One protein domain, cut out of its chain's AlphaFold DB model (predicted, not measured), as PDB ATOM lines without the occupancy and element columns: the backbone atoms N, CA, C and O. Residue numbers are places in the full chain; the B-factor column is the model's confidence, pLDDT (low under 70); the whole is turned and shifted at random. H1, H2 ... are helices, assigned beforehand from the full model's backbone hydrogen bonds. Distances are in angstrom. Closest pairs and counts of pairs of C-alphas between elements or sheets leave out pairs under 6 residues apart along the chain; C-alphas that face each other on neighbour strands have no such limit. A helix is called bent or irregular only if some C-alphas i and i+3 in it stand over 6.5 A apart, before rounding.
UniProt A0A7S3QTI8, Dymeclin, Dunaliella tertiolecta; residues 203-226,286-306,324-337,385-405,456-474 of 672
ATOM      1  N   LEU A 203     -19.903  -0.624 -16.456       83.50
ATOM      2  CA  LEU A 203     -21.345  -0.416 -16.650       83.50
ATOM      3  C   LEU A 203     -21.921   0.646 -15.699       83.50
ATOM      4  O   LEU A 203     -22.802   1.408 -16.094       83.50
ATOM      5  N   ILE A 204     -21.376   0.768 -14.481       84.62
ATOM      6  CA  ILE A 204     -21.729   1.828 -13.520       84.62
ATOM      7  C   ILE A 204     -21.441   3.223 -14.092       84.62
ATOM      8  O   ILE A 204     -22.142   4.175 -13.755       84.62
ATOM      9  N   GLN A 205     -20.484   3.362 -15.014       83.94
ATOM     10  CA  GLN A 205     -20.154   4.626 -15.684       83.94
ATOM     11  C   GLN A 205     -21.145   4.992 -16.815       83.94
ATOM     12  O   GLN A 205     -20.757   5.539 -17.849       83.94
ATOM     13  N   HIS A 206     -22.438   4.718 -16.621       84.94
ATOM     14  CA  HIS A 206     -23.521   4.899 -17.595       84.94
ATOM     15  C   HIS A 206     -23.588   6.307 -18.216       84.94
ATOM     16  O   HIS A 206     -23.922   6.440 -19.391       84.94
ATOM     17  N   GLN A 207     -23.197   7.347 -17.476       84.81
ATOM     18  CA  GLN A 207     -23.127   8.731 -17.967       84.81
ATOM     19  C   GLN A 207     -22.191   8.924 -19.177       84.81
ATOM     20  O   GLN A 207     -22.416   9.818 -19.989       84.81
ATOM     21  N   PHE A 208     -21.161   8.083 -19.327       88.12
ATOM     22  CA  PHE A 208     -20.230   8.139 -20.458       88.12
ATOM     23  C   PHE A 208     -20.654   7.242 -21.626       88.12
ATOM     24  O   PHE A 208     -20.057   7.327 -22.700       88.12
ATOM     25  N   ALA A 209     -21.677   6.397 -21.459       90.06
ATOM     26  CA  ALA A 209     -22.047   5.397 -22.459       90.06
ATOM     27  C   ALA A 209     -22.363   5.992 -23.848       90.06
ATOM     28  O   ALA A 209     -21.824   5.466 -24.826       90.06
ATOM     29  N   PRO A 210     -23.121   7.104 -23.980       90.81
ATOM     30  CA  PRO A 210     -23.371   7.726 -25.282       90.81
ATOM     31  C   PRO A 210     -22.088   8.199 -25.972       90.81
ATOM     32  O   PRO A 210     -21.852   7.900 -27.141       90.81
ATOM     33  N   GLN A 211     -21.219   8.888 -25.233       91.50
ATOM     34  CA  GLN A 211     -19.994   9.486 -25.767       91.50
ATOM     35  C   GLN A 211     -18.950   8.421 -26.124       91.50
ATOM     36  O   GLN A 211     -18.310   8.504 -27.172       91.50
ATOM     37  N   VAL A 212     -18.814   7.379 -25.298       92.81
ATOM     38  CA  VAL A 212     -17.952   6.226 -25.587       92.81
ATOM     39  C   VAL A 212     -18.462   5.477 -26.817       92.81
ATOM     40  O   VAL A 212     -17.670   5.184 -27.709       92.81
ATOM     41  N   MET A 213     -19.771   5.217 -26.915       92.12
ATOM     42  CA  MET A 213     -20.359   4.545 -28.079       92.12
ATOM     43  C   MET A 213     -20.121   5.347 -29.362       92.12
ATOM     44  O   MET A 213     -19.609   4.818 -30.350       92.12
ATOM     45  N   GLN A 214     -20.402   6.652 -29.320       91.75
ATOM     46  CA  GLN A 214     -20.131   7.573 -30.418       91.75
ATOM     47  C   GLN A 214     -18.652   7.537 -30.824       91.75
ATOM     48  O   GLN A 214     -18.335   7.430 -32.009       91.75
ATOM     49  N   ARG A 215     -17.732   7.582 -29.853       93.62
ATOM     50  CA  ARG A 215     -16.291   7.579 -30.108       93.62
ATOM     51  C   ARG A 215     -15.805   6.276 -30.741       93.62
ATOM     52  O   ARG A 215     -15.044   6.325 -31.705       93.62
ATOM     53  N   LEU A 216     -16.248   5.123 -30.243       90.88
ATOM     54  CA  LEU A 216     -15.873   3.816 -30.792       90.88
ATOM     55  C   LEU A 216     -16.402   3.634 -32.218       90.88
ATOM     56  O   LEU A 216     -15.669   3.173 -33.095       90.88
ATOM     57  N   LEU A 217     -17.641   4.055 -32.480       89.19
ATOM     58  CA  LEU A 217     -18.204   4.024 -33.827       89.19
ATOM     59  C   LEU A 217     -17.483   5.007 -34.766       89.19
ATOM     60  O   LEU A 217     -17.224   4.666 -35.916       89.19
ATOM     61  N   GLN A 218     -17.065   6.188 -34.295       88.38
ATOM     62  CA  GLN A 218     -16.222   7.100 -35.082       88.38
ATOM     63  C   GLN A 218     -14.870   6.475 -35.444       88.38
ATOM     64  O   GLN A 218     -14.405   6.652 -36.569       88.38
ATOM     65  N   LEU A 219     -14.230   5.743 -34.524       85.94
ATOM     66  CA  LEU A 219     -12.989   5.012 -34.811       85.94
ATOM     67  C   LEU A 219     -13.222   3.895 -35.839       85.94
ATOM     68  O   LEU A 219     -12.397   3.707 -36.735       85.94
ATOM     69  N   LEU A 220     -14.366   3.212 -35.758       83.62
ATOM     70  CA  LEU A 220     -14.785   2.206 -36.734       83.62
ATOM     71  C   LEU A 220     -15.039   2.804 -38.126       83.62
ATOM     72  O   LEU A 220     -14.670   2.189 -39.122       83.62
ATOM     73  N   ILE A 221     -15.641   3.994 -38.199       80.44
ATOM     74  CA  ILE A 221     -15.901   4.714 -39.452       80.44
ATOM     75  C   ILE A 221     -14.598   5.236 -40.057       80.44
ATOM     76  O   ILE A 221     -14.310   4.981 -41.225       80.44
ATOM     77  N   ARG A 222     -13.795   5.956 -39.261       82.75
ATOM     78  CA  ARG A 222     -12.564   6.609 -39.728       82.75
ATOM     79  C   ARG A 222     -11.468   5.615 -40.097       82.75
ATOM     80  O   ARG A 222     -10.622   5.958 -40.913       82.75
ATOM     81  N   ARG A 223     -11.465   4.424 -39.484       77.19
ATOM     82  CA  ARG A 223     -10.462   3.360 -39.679       77.19
ATOM     83  C   ARG A 223      -9.032   3.894 -39.768       77.19
ATOM     84  O   ARG A 223      -8.399   3.755 -40.815       77.19
ATOM     85  N   PRO A 224      -8.516   4.511 -38.691       81.94
ATOM     86  CA  PRO A 224      -7.173   5.069 -38.709       81.94
ATOM     87  C   PRO A 224      -6.146   4.023 -39.151       81.94
ATOM     88  O   PRO A 224      -6.174   2.902 -38.621       81.94
ATOM     89  N   PRO A 225      -5.242   4.366 -40.086       79.50
ATOM     90  CA  PRO A 225      -4.125   3.498 -40.405       79.50
ATOM     91  C   PRO A 225      -3.231   3.348 -39.167       79.50
ATOM     92  O   PRO A 225      -3.226   4.222 -38.290       79.50
ATOM     93  N   PRO A 226      -2.498   2.234 -39.064       82.50
ATOM     94  CA  PRO A 226      -1.549   2.050 -37.986       82.50
ATOM     95  C   PRO A 226      -0.398   3.060 -38.090       82.50
ATOM     96  O   PRO A 226      -0.130   3.568 -39.183       82.50
ATOM     97  N   SER A 286      -6.684  -2.028 -39.758       73.56
ATOM     98  CA  SER A 286      -6.866  -0.972 -38.756       73.56
ATOM     99  C   SER A 286      -7.132  -1.641 -37.409       73.56
ATOM    100  O   SER A 286      -8.292  -1.866 -37.052       73.56
ATOM    101  N   PRO A 287      -6.069  -1.986 -36.657       78.12
ATOM    102  CA  PRO A 287      -6.196  -2.734 -35.405       78.12
ATOM    103  C   PRO A 287      -7.045  -1.989 -34.367       78.12
ATOM    104  O   PRO A 287      -7.783  -2.610 -33.605       78.12
ATOM    105  N   LEU A 288      -7.004  -0.652 -34.368       81.94
ATOM    106  CA  LEU A 288      -7.840   0.175 -33.500       81.94
ATOM    107  C   LEU A 288      -9.329   0.094 -33.867       81.94
ATOM    108  O   LEU A 288     -10.167  -0.015 -32.972       81.94
ATOM    109  N   ALA A 289      -9.677   0.110 -35.157       78.31
ATOM    110  CA  ALA A 289     -11.069  -0.022 -35.593       78.31
ATOM    111  C   ALA A 289     -11.628  -1.420 -35.290       78.31
ATOM    112  O   ALA A 289     -12.762  -1.548 -34.833       78.31
ATOM    113  N   GLU A 290     -10.822  -2.461 -35.494       74.38
ATOM    114  CA  GLU A 290     -11.190  -3.850 -35.198       74.38
ATOM    115  C   GLU A 290     -11.381  -4.077 -33.694       74.38
ATOM    116  O   GLU A 290     -12.393  -4.638 -33.275       74.38
ATOM    117  N   ALA A 291     -10.465  -3.568 -32.866       78.19
ATOM    118  CA  ALA A 291     -10.612  -3.610 -31.414       78.19
ATOM    119  C   ALA A 291     -11.843  -2.816 -30.939       78.19
ATOM    120  O   ALA A 291     -12.555  -3.263 -30.042       78.19
ATOM    121  N   SER A 292     -12.138  -1.674 -31.570       84.81
ATOM    122  CA  SER A 292     -13.320  -0.860 -31.249       84.81
ATOM    123  C   SER A 292     -14.621  -1.597 -31.570       84.81
ATOM    124  O   SER A 292     -15.535  -1.589 -30.750       84.81
ATOM    125  N   LEU A 293     -14.695  -2.283 -32.718       80.00
ATOM    126  CA  LEU A 293     -15.842  -3.120 -33.086       80.00
ATOM    127  C   LEU A 293     -16.087  -4.222 -32.051       80.00
ATOM    128  O   LEU A 293     -17.214  -4.400 -31.594       80.00
ATOM    129  N   LEU A 294     -15.030  -4.933 -31.651       75.62
ATOM    130  CA  LEU A 294     -15.135  -5.969 -30.625       75.62
ATOM    131  C   LEU A 294     -15.612  -5.388 -29.292       75.62
ATOM    132  O   LEU A 294     -16.476  -5.979 -28.648       75.62
ATOM    133  N   LEU A 295     -15.093  -4.224 -28.894       82.69
ATOM    134  CA  LEU A 295     -15.486  -3.588 -27.641       82.69
ATOM    135  C   LEU A 295     -16.955  -3.154 -27.667       82.69
ATOM    136  O   LEU A 295     -17.656  -3.400 -26.692       82.69
ATOM    137  N   ILE A 296     -17.445  -2.585 -28.777       83.75
ATOM    138  CA  ILE A 296     -18.869  -2.245 -28.950       83.75
ATOM    139  C   ILE A 296     -19.741  -3.479 -28.711       83.75
ATOM    140  O   ILE A 296     -20.672  -3.431 -27.910       83.75
ATOM    141  N   LEU A 297     -19.415  -4.598 -29.365       78.44
ATOM    142  CA  LEU A 297     -20.188  -5.832 -29.237       78.44
ATOM    143  C   LEU A 297     -20.171  -6.363 -27.802       78.44
ATOM    144  O   LEU A 297     -21.222  -6.697 -27.261       78.44
ATOM    145  N   VAL A 298     -19.004  -6.397 -27.159       76.56
ATOM    146  CA  VAL A 298     -18.903  -6.847 -25.767       76.56
ATOM    147  C   VAL A 298     -19.719  -5.940 -24.848       76.56
ATOM    148  O   VAL A 298     -20.495  -6.445 -24.043       76.56
ATOM    149  N   LEU A 299     -19.615  -4.616 -24.983       81.06
ATOM    150  CA  LEU A 299     -20.346  -3.671 -24.137       81.06
ATOM    151  C   LEU A 299     -21.862  -3.772 -24.315       81.06
ATOM    152  O   LEU A 299     -22.574  -3.761 -23.317       81.06
ATOM    153  N   CYS A 300     -22.362  -3.899 -25.546       77.44
ATOM    154  CA  CYS A 300     -23.801  -3.982 -25.816       77.44
ATOM    155  C   CYS A 300     -24.431  -5.308 -25.373       77.44
ATOM    156  O   CYS A 300     -25.612  -5.329 -25.039       77.44
ATOM    157  N   TYR A 301     -23.666  -6.403 -25.383       72.69
ATOM    158  CA  TYR A 301     -24.177  -7.752 -25.111       72.69
ATOM    159  C   TYR A 301     -23.712  -8.344 -23.777       72.69
ATOM    160  O   TYR A 301     -24.004  -9.501 -23.482       72.69
ATOM    161  N   SER A 302     -23.017  -7.559 -22.958       68.56
ATOM    162  CA  SER A 302     -22.689  -7.931 -21.583       68.56
ATOM    163  C   SER A 302     -23.942  -7.939 -20.701       68.56
ATOM    164  O   SER A 302     -24.747  -7.002 -20.749       68.56
ATOM    165  N   SER A 303     -24.088  -8.982 -19.878       57.22
ATOM    166  CA  SER A 303     -25.162  -9.091 -18.884       57.22
ATOM    167  C   SER A 303     -25.030  -7.971 -17.849       57.22
ATOM    168  O   SER A 303     -23.960  -7.789 -17.269       57.22
ATOM    169  N   ASN A 304     -26.103  -7.209 -17.610       57.88
ATOM    170  CA  ASN A 304     -26.079  -6.150 -16.602       57.88
ATOM    171  C   ASN A 304     -26.118  -6.786 -15.197       57.88
ATOM    172  O   ASN A 304     -27.019  -7.597 -14.946       57.88
ATOM    173  N   PRO A 305     -25.202  -6.457 -14.264       51.19
ATOM    174  CA  PRO A 305     -25.457  -6.703 -12.846       51.19
ATOM    175  C   PRO A 305     -26.812  -6.086 -12.461       51.19
ATOM    176  O   PRO A 305     -27.195  -5.029 -12.965       51.19
ATOM    177  N   ARG A 306     -27.568  -6.734 -11.569       50.12
ATOM    178  CA  ARG A 306     -28.767  -6.123 -10.970       50.12
ATOM    179  C   ARG A 306     -28.327  -4.896 -10.164       50.12
ATOM    180  O   ARG A 306     -27.913  -5.048  -9.023       50.12
ATOM    181  N   PRO A 324     -26.582   0.285 -20.434       87.88
ATOM    182  CA  PRO A 324     -26.461   1.683 -20.851       87.88
ATOM    183  C   PRO A 324     -25.804   1.847 -22.227       87.88
ATOM    184  O   PRO A 324     -26.174   2.746 -22.978       87.88
ATOM    185  N   PHE A 325     -24.875   0.962 -22.605       86.62
ATOM    186  CA  PHE A 325     -24.236   0.992 -23.923       86.62
ATOM    187  C   PHE A 325     -25.168   0.479 -25.019       86.62
ATOM    188  O   PHE A 325     -25.159   1.002 -26.131       86.62
ATOM    189  N   GLN A 326     -26.010  -0.510 -24.713       84.38
ATOM    190  CA  GLN A 326     -27.059  -0.952 -25.631       84.38
ATOM    191  C   GLN A 326     -28.111   0.147 -25.838       84.38
ATOM    192  O   GLN A 326     -28.481   0.437 -26.973       84.38
ATOM    193  N   MET A 327     -28.537   0.807 -24.758       85.75
ATOM    194  CA  MET A 327     -29.456   1.945 -24.829       85.75
ATOM    195  C   MET A 327     -28.866   3.103 -25.637       85.75
ATOM    196  O   MET A 327     -29.576   3.694 -26.444       85.75
ATOM    197  N   ALA A 328     -27.573   3.395 -25.467       88.94
ATOM    198  CA  ALA A 328     -26.860   4.389 -26.267       88.94
ATOM    199  C   ALA A 328     -26.792   4.023 -27.759       88.94
ATOM    200  O   ALA A 328     -26.910   4.905 -28.602       88.94
ATOM    201  N   LEU A 329     -26.620   2.738 -28.093       86.75
ATOM    202  CA  LEU A 329     -26.638   2.263 -29.479       86.75
ATOM    203  C   LEU A 329     -28.040   2.392 -30.100       86.75
ATOM    204  O   LEU A 329     -28.173   2.774 -31.259       86.75
ATOM    205  N   HIS A 330     -29.091   2.086 -29.339       86.00
ATOM    206  CA  HIS A 330     -30.476   2.182 -29.809       86.00
ATOM    207  C   HIS A 330     -30.947   3.638 -29.962       86.00
ATOM    208  O   HIS A 330     -31.741   3.927 -30.853       86.00
ATOM    209  N   SER A 331     -30.437   4.555 -29.131       87.62
ATOM    210  CA  SER A 331     -30.771   5.988 -29.151       87.62
ATOM    211  C   SER A 331     -29.855   6.844 -30.036       87.62
ATOM    212  O   SER A 331     -29.856   8.070 -29.910       87.62
ATOM    213  N   LEU A 332     -29.076   6.219 -30.929       88.81
ATOM    214  CA  LEU A 332     -28.242   6.933 -31.894       88.81
ATOM    215  C   LEU A 332     -29.080   7.839 -32.801       88.81
ATOM    216  O   LEU A 332     -30.116   7.434 -33.327       88.81
ATOM    217  N   LEU A 333     -28.564   9.041 -33.040       87.50
ATOM    218  CA  LEU A 333     -29.123  10.007 -33.982       87.50
ATOM    219  C   LEU A 333     -28.124  10.332 -35.092       87.50
ATOM    220  O   LEU A 333     -26.908  10.244 -34.879       87.50
ATOM    221  N   ASP A 334     -28.636  10.745 -36.251       87.12
ATOM    222  CA  ASP A 334     -27.778  11.201 -37.339       87.12
ATOM    223  C   ASP A 334     -27.133  12.548 -36.976       87.12
ATOM    224  O   ASP A 334     -27.744  13.432 -36.368       87.12
ATOM    225  N   ALA A 335     -25.866  12.716 -37.342       81.44
ATOM    226  CA  ALA A 335     -25.175  13.990 -37.204       81.44
ATOM    227  C   ALA A 335     -25.693  15.041 -38.206       81.44
ATOM    228  O   ALA A 335     -25.609  16.235 -37.914       81.44
ATOM    229  N   GLY A 336     -26.238  14.615 -39.355       65.25
ATOM    230  CA  GLY A 336     -26.765  15.502 -40.404       65.25
ATOM    231  C   GLY A 336     -28.011  16.307 -40.005       65.25
ATOM    232  O   GLY A 336     -28.157  17.463 -40.415       65.25
ATOM    233  N   ASP A 337     -28.853  15.753 -39.128       62.12
ATOM    234  CA  ASP A 337     -30.117  16.366 -38.684       62.12
ATOM    235  C   ASP A 337     -29.923  17.563 -37.733       62.12
ATOM    236  O   ASP A 337     -30.857  18.320 -37.459       62.12
ATOM    237  N   GLN A 385     -27.082  12.757 -26.108       73.31
ATOM    238  CA  GLN A 385     -27.383  11.729 -27.103       73.31
ATOM    239  C   GLN A 385     -26.185  11.520 -28.030       73.31
ATOM    240  O   GLN A 385     -25.518  12.474 -28.436       73.31
ATOM    241  N   ALA A 386     -25.915  10.263 -28.373       79.38
ATOM    242  CA  ALA A 386     -24.839   9.911 -29.285       79.38
ATOM    243  C   ALA A 386     -25.239  10.266 -30.726       79.38
ATOM    244  O   ALA A 386     -26.211   9.727 -31.255       79.38
ATOM    245  N   ARG A 387     -24.482  11.166 -31.367       84.44
ATOM    246  CA  ARG A 387     -24.704  11.568 -32.768       84.44
ATOM    247  C   ARG A 387     -23.608  11.043 -33.681       84.44
ATOM    248  O   ARG A 387     -22.423  11.234 -33.393       84.44
ATOM    249  N   ILE A 388     -23.970  10.422 -34.794       87.06
ATOM    250  CA  ILE A 388     -22.992   9.886 -35.740       87.06
ATOM    251  C   ILE A 388     -23.455  10.050 -37.176       87.06
ATOM    252  O   ILE A 388     -24.639   9.975 -37.448       87.06
ATOM    253  N   ASP A 389     -22.509  10.261 -38.088       84.44
ATOM    254  CA  ASP A 389     -22.790  10.279 -39.522       84.44
ATOM    255  C   ASP A 389     -23.257   8.884 -39.962       84.44
ATOM    256  O   ASP A 389     -22.459   7.939 -40.055       84.44
ATOM    257  N   PHE A 390     -24.562   8.748 -40.199       90.56
ATOM    258  CA  PHE A 390     -25.155   7.483 -40.623       90.56
ATOM    259  C   PHE A 390     -24.688   7.052 -42.012       90.56
ATOM    260  O   PHE A 390     -24.569   5.851 -42.267       90.56
ATOM    261  N   GLY A 391     -24.344   7.994 -42.892       80.00
ATOM    262  CA  GLY A 391     -23.807   7.691 -44.215       80.00
ATOM    263  C   GLY A 391     -22.435   7.051 -44.130       80.00
ATOM    264  O   GLY A 391     -22.197   5.988 -44.709       80.00
ATOM    265  N   ALA A 392     -21.547   7.647 -43.341       78.94
ATOM    266  CA  ALA A 392     -20.221   7.100 -43.111       78.94
ATOM    267  C   ALA A 392     -20.277   5.764 -42.341       78.94
ATOM    268  O   ALA A 392     -19.505   4.849 -42.643       78.94
ATOM    269  N   LEU A 393     -21.223   5.605 -41.404       83.88
ATOM    270  CA  LEU A 393     -21.479   4.338 -40.707       83.88
ATOM    271  C   LEU A 393     -21.942   3.236 -41.667       83.88
ATOM    272  O   LEU A 393     -21.387   2.136 -41.649       83.88
ATOM    273  N   PHE A 394     -22.904   3.542 -42.541       84.06
ATOM    274  CA  PHE A 394     -23.389   2.624 -43.568       84.06
ATOM    275  C   PHE A 394     -22.255   2.170 -44.496       84.06
ATOM    276  O   PHE A 394     -22.046   0.967 -44.665       84.06
ATOM    277  N   ILE A 395     -21.468   3.110 -45.032       80.06
ATOM    278  CA  ILE A 395     -20.323   2.802 -45.903       80.06
ATOM    279  C   ILE A 395     -19.279   1.970 -45.147       80.06
ATOM    280  O   ILE A 395     -18.732   1.006 -45.689       80.06
ATOM    281  N   GLY A 396     -19.017   2.301 -43.879       75.06
ATOM    282  CA  GLY A 396     -18.106   1.565 -43.006       75.06
ATOM    283  C   GLY A 396     -18.500   0.095 -42.852       75.06
ATOM    284  O   GLY A 396     -17.654  -0.784 -43.069       75.06
ATOM    285  N   LEU A 397     -19.776  -0.167 -42.546       77.62
ATOM    286  CA  LEU A 397     -20.357  -1.506 -42.394       77.62
ATOM    287  C   LEU A 397     -20.380  -2.279 -43.716       77.62
ATOM    288  O   LEU A 397     -19.872  -3.398 -43.777       77.62
ATOM    289  N   ALA A 398     -20.897  -1.667 -44.784       79.19
ATOM    290  CA  ALA A 398     -20.922  -2.243 -46.128       79.19
ATOM    291  C   ALA A 398     -19.513  -2.658 -46.582       79.19
ATOM    292  O   ALA A 398     -19.286  -3.779 -47.039       79.19
ATOM    293  N   SER A 399     -18.528  -1.787 -46.363       73.12
ATOM    294  CA  SER A 399     -17.134  -2.058 -46.700       73.12
ATOM    295  C   SER A 399     -16.501  -3.137 -45.809       73.12
ATOM    296  O   SER A 399     -15.702  -3.935 -46.297       73.12
ATOM    297  N   ALA A 400     -16.841  -3.198 -44.514       72.06
ATOM    298  CA  ALA A 400     -16.360  -4.255 -43.615       72.06
ATOM    299  C   ALA A 400     -16.888  -5.634 -44.040       72.06
ATOM    300  O   ALA A 400     -16.126  -6.599 -44.096       72.06
ATOM    301  N   LEU A 401     -18.159  -5.698 -44.444       74.75
ATOM    302  CA  LEU A 401     -18.757  -6.892 -45.034       74.75
ATOM    303  C   LEU A 401     -18.156  -7.216 -46.409       74.75
ATOM    304  O   LEU A 401     -18.091  -8.377 -46.774       74.75
ATOM    305  N   ALA A 402     -17.689  -6.234 -47.181       71.50
ATOM    306  CA  ALA A 402     -17.110  -6.464 -48.507       71.50
ATOM    307  C   ALA A 402     -15.617  -6.860 -48.504       71.50
ATOM    308  O   ALA A 402     -15.155  -7.454 -49.475       71.50
ATOM    309  N   SER A 403     -14.833  -6.538 -47.468       55.75
ATOM    310  CA  SER A 403     -13.355  -6.634 -47.501       55.75
ATOM    311  C   SER A 403     -12.753  -8.047 -47.573       55.75
ATOM    312  O   SER A 403     -11.594  -8.216 -47.933       55.75
ATOM    313  N   THR A 404     -13.524  -9.079 -47.272       53.09
ATOM    314  CA  THR A 404     -13.041 -10.464 -47.053       53.09
ATOM    315  C   THR A 404     -13.183 -11.359 -48.274       53.09
ATOM    316  O   THR A 404     -12.767 -12.511 -48.333       53.09
ATOM    317  N   VAL A 405     -13.769 -10.765 -49.292       46.03
ATOM    318  CA  VAL A 405     -14.378 -11.406 -50.429       46.03
ATOM    319  C   VAL A 405     -13.386 -11.592 -51.588       46.03
ATOM    320  O   VAL A 405     -13.594 -12.428 -52.473       46.03
ATOM    321  N   GLY A 456     -12.395 -13.946 -41.436       44.97
ATOM    322  CA  GLY A 456     -13.788 -14.328 -41.167       44.97
ATOM    323  C   GLY A 456     -14.372 -13.718 -39.888       44.97
ATOM    324  O   GLY A 456     -15.500 -13.227 -39.903       44.97
ATOM    325  N   ALA A 457     -13.585 -13.644 -38.808       49.78
ATOM    326  CA  ALA A 457     -14.040 -13.106 -37.520       49.78
ATOM    327  C   ALA A 457     -14.463 -11.624 -37.596       49.78
ATOM    328  O   ALA A 457     -15.413 -11.207 -36.933       49.78
ATOM    329  N   GLY A 458     -13.796 -10.828 -38.439       57.78
ATOM    330  CA  GLY A 458     -14.156  -9.425 -38.660       57.78
ATOM    331  C   GLY A 458     -15.504  -9.249 -39.371       57.78
ATOM    332  O   GLY A 458     -16.240  -8.312 -39.064       57.78
ATOM    333  N   VAL A 459     -15.858 -10.162 -40.282       67.50
ATOM    334  CA  VAL A 459     -17.144 -10.125 -41.006       67.50
ATOM    335  C   VAL A 459     -18.296 -10.461 -40.084       67.50
ATOM    336  O   VAL A 459     -19.316  -9.779 -40.109       67.50
ATOM    337  N   GLU A 460     -18.143 -11.506 -39.274       71.94
ATOM    338  CA  GLU A 460     -19.180 -11.932 -38.338       71.94
ATOM    339  C   GLU A 460     -19.480 -10.827 -37.321       71.94
ATOM    340  O   GLU A 460     -20.644 -10.509 -37.075       71.94
ATOM    341  N   ALA A 461     -18.437 -10.165 -36.809       68.19
ATOM    342  CA  ALA A 461     -18.579  -9.009 -35.931       68.19
ATOM    343  C   ALA A 461     -19.294  -7.831 -36.626       68.19
ATOM    344  O   ALA A 461     -20.183  -7.210 -36.040       68.19
ATOM    345  N   ALA A 462     -18.955  -7.541 -37.887       72.88
ATOM    346  CA  ALA A 462     -19.614  -6.488 -38.661       72.88
ATOM    347  C   ALA A 462     -21.090  -6.811 -38.950       72.88
ATOM    348  O   ALA A 462     -21.942  -5.927 -38.856       72.88
ATOM    349  N   ALA A 463     -21.410  -8.070 -39.258       79.75
ATOM    350  CA  ALA A 463     -22.781  -8.528 -39.468       79.75
ATOM    351  C   ALA A 463     -23.607  -8.452 -38.178       79.75
ATOM    352  O   ALA A 463     -24.766  -8.036 -38.221       79.75
ATOM    353  N   LEU A 464     -23.008  -8.786 -37.030       80.62
ATOM    354  CA  LEU A 464     -23.676  -8.678 -35.738       80.62
ATOM    355  C   LEU A 464     -23.973  -7.218 -35.396       80.62
ATOM    356  O   LEU A 464     -25.103  -6.915 -35.028       80.62
ATOM    357  N   LEU A 465     -23.015  -6.306 -35.598       81.06
ATOM    358  CA  LEU A 465     -23.241  -4.873 -35.391       81.06
ATOM    359  C   LEU A 465     -24.318  -4.321 -36.338       81.06
ATOM    360  O   LEU A 465     -25.185  -3.563 -35.905       81.06
ATOM    361  N   ALA A 466     -24.300  -4.721 -37.615       84.06
ATOM    362  CA  ALA A 466     -25.341  -4.347 -38.570       84.06
ATOM    363  C   ALA A 466     -26.723  -4.830 -38.108       84.06
ATOM    364  O   ALA A 466     -27.699  -4.088 -38.212       84.06
ATOM    365  N   TYR A 467     -26.806  -6.038 -37.543       86.56
ATOM    366  CA  TYR A 467     -28.040  -6.559 -36.964       86.56
ATOM    367  C   TYR A 467     -28.480  -5.732 -35.754       86.56
ATOM    368  O   TYR A 467     -29.634  -5.310 -35.709       86.56
ATOM    369  N   SER A 468     -27.575  -5.447 -34.810       81.00
ATOM    370  CA  SER A 468     -27.869  -4.634 -33.622       81.00
ATOM    371  C   SER A 468     -28.437  -3.266 -34.001       81.00
ATOM    372  O   SER A 468     -29.434  -2.835 -33.428       81.00
ATOM    373  N   LEU A 469     -27.829  -2.607 -34.990       87.06
ATOM    374  CA  LEU A 469     -28.239  -1.287 -35.457       87.06
ATOM    375  C   LEU A 469     -29.573  -1.327 -36.210       87.06
ATOM    376  O   LEU A 469     -30.470  -0.562 -35.877       87.06
ATOM    377  N   LEU A 470     -29.746  -2.233 -37.178       88.12
ATOM    378  CA  LEU A 470     -30.991  -2.322 -37.955       88.12
ATOM    379  C   LEU A 470     -32.183  -2.767 -37.103       88.12
ATOM    380  O   LEU A 470     -33.308  -2.312 -37.308       88.12
ATOM    381  N   HIS A 471     -31.966  -3.666 -36.146       84.56
ATOM    382  CA  HIS A 471     -33.027  -4.121 -35.258       84.56
ATOM    383  C   HIS A 471     -33.335  -3.082 -34.168       84.56
ATOM    384  O   HIS A 471     -34.502  -2.773 -33.928       84.56
ATOM    385  N   GLY A 472     -32.296  -2.557 -33.508       82.44
ATOM    386  CA  GLY A 472     -32.413  -1.782 -32.271       82.44
ATOM    387  C   GLY A 472     -32.424  -0.260 -32.421       82.44
ATOM    388  O   GLY A 472     -32.966   0.408 -31.548       82.44
ATOM    389  N   CYS A 473     -31.871   0.303 -33.499       88.38
ATOM    390  CA  CYS A 473     -31.872   1.745 -33.752       88.38
ATOM    391  C   CYS A 473     -32.844   2.077 -34.893       88.38
ATOM    392  O   CYS A 473     -32.557   1.845 -36.070       88.38
ATOM    393  N   THR A 474     -34.014   2.620 -34.544       91.12
ATOM    394  CA  THR A 474     -35.065   2.969 -35.515       91.12
ATOM    395  C   THR A 474     -34.584   4.013 -36.516       91.12
ATOM    396  O   THR A 474     -34.740   3.801 -37.714       91.12
TER     397      THR A 474
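AT A GLANCE: This is residues 203 to 226, 286 to 306, 324 to 337, 385 to 405 and 456 to 474 of the 672 residues of the protein "Dymeclin" of Dunaliella tertiolecta (UniProt A0A7S3QTI8). Two long helices, H1 and H5, stand on opposite sides of a small body and are bridged by three helices between them, H2, H3 and H4, each of which packs on both. The helices mostly cross rather than run side by side. The printed part has 99 residues with five named helices, H1 to H5 in chain order, and no named strand: the class is all helix. It is compact, with a radius of gyration of the C-alphas of 13.0 A and spans of 42 by 32 by 28 A.

IN THESE COORDINATES: H1, residues 206 to 222, starts at C-alpha 206 (-23.521, 4.899, -17.595) and is 24.8 A long; it is irregular, with C-alphas 207 and 210 7.4 A apart. H2 is residues 287 to 301, 21.3 A, H3 residues 324 to 330, 9.8 A, and H4 residues 390 to 402, 17.9 A. H5, residues 456 to 472, 24.2 A, ends at C-alpha 472 (-32.413, -1.782, -32.271).

HOW THE PARTS SIT: H1 touches H2, closest C-alphas Leu 220 and Ala 289 at 4.5 A, opposite ways at 37 degrees, only just a steep tilt. With residues 206 to 213 alone it touches H3, closest C-alphas Pro 210 and Ala 328 at 4.9 A. With residues 217 to 221 alone it touches H4, closest C-alphas Ile 221 and Gly 396 at 5.2 A. H5 touches H4, closest C-alphas Leu 401 and Val 459 at 5.4 A, opposite ways at 34.6 degrees, only just a shallow tilt. H1 and H5 are apart. Every O i to N i+4 pair is within hydrogen-bond range in H2, H3, H4 and H5, and 11 of 13 are in H1.

THE WHOLE: The farthest C-alphas, of Arg 306 and Val 405, are 42.3 A apart. Four cuts leave C-alpha gaps of 6.2 A from 226 to 286, 12.8 A from 306 to 324, 12.8 A from 337 to 385 and 9.7 A from 405 to 456. Fifteen residues have pLDDT under 70, among them 302 to 306 and 456 to 459.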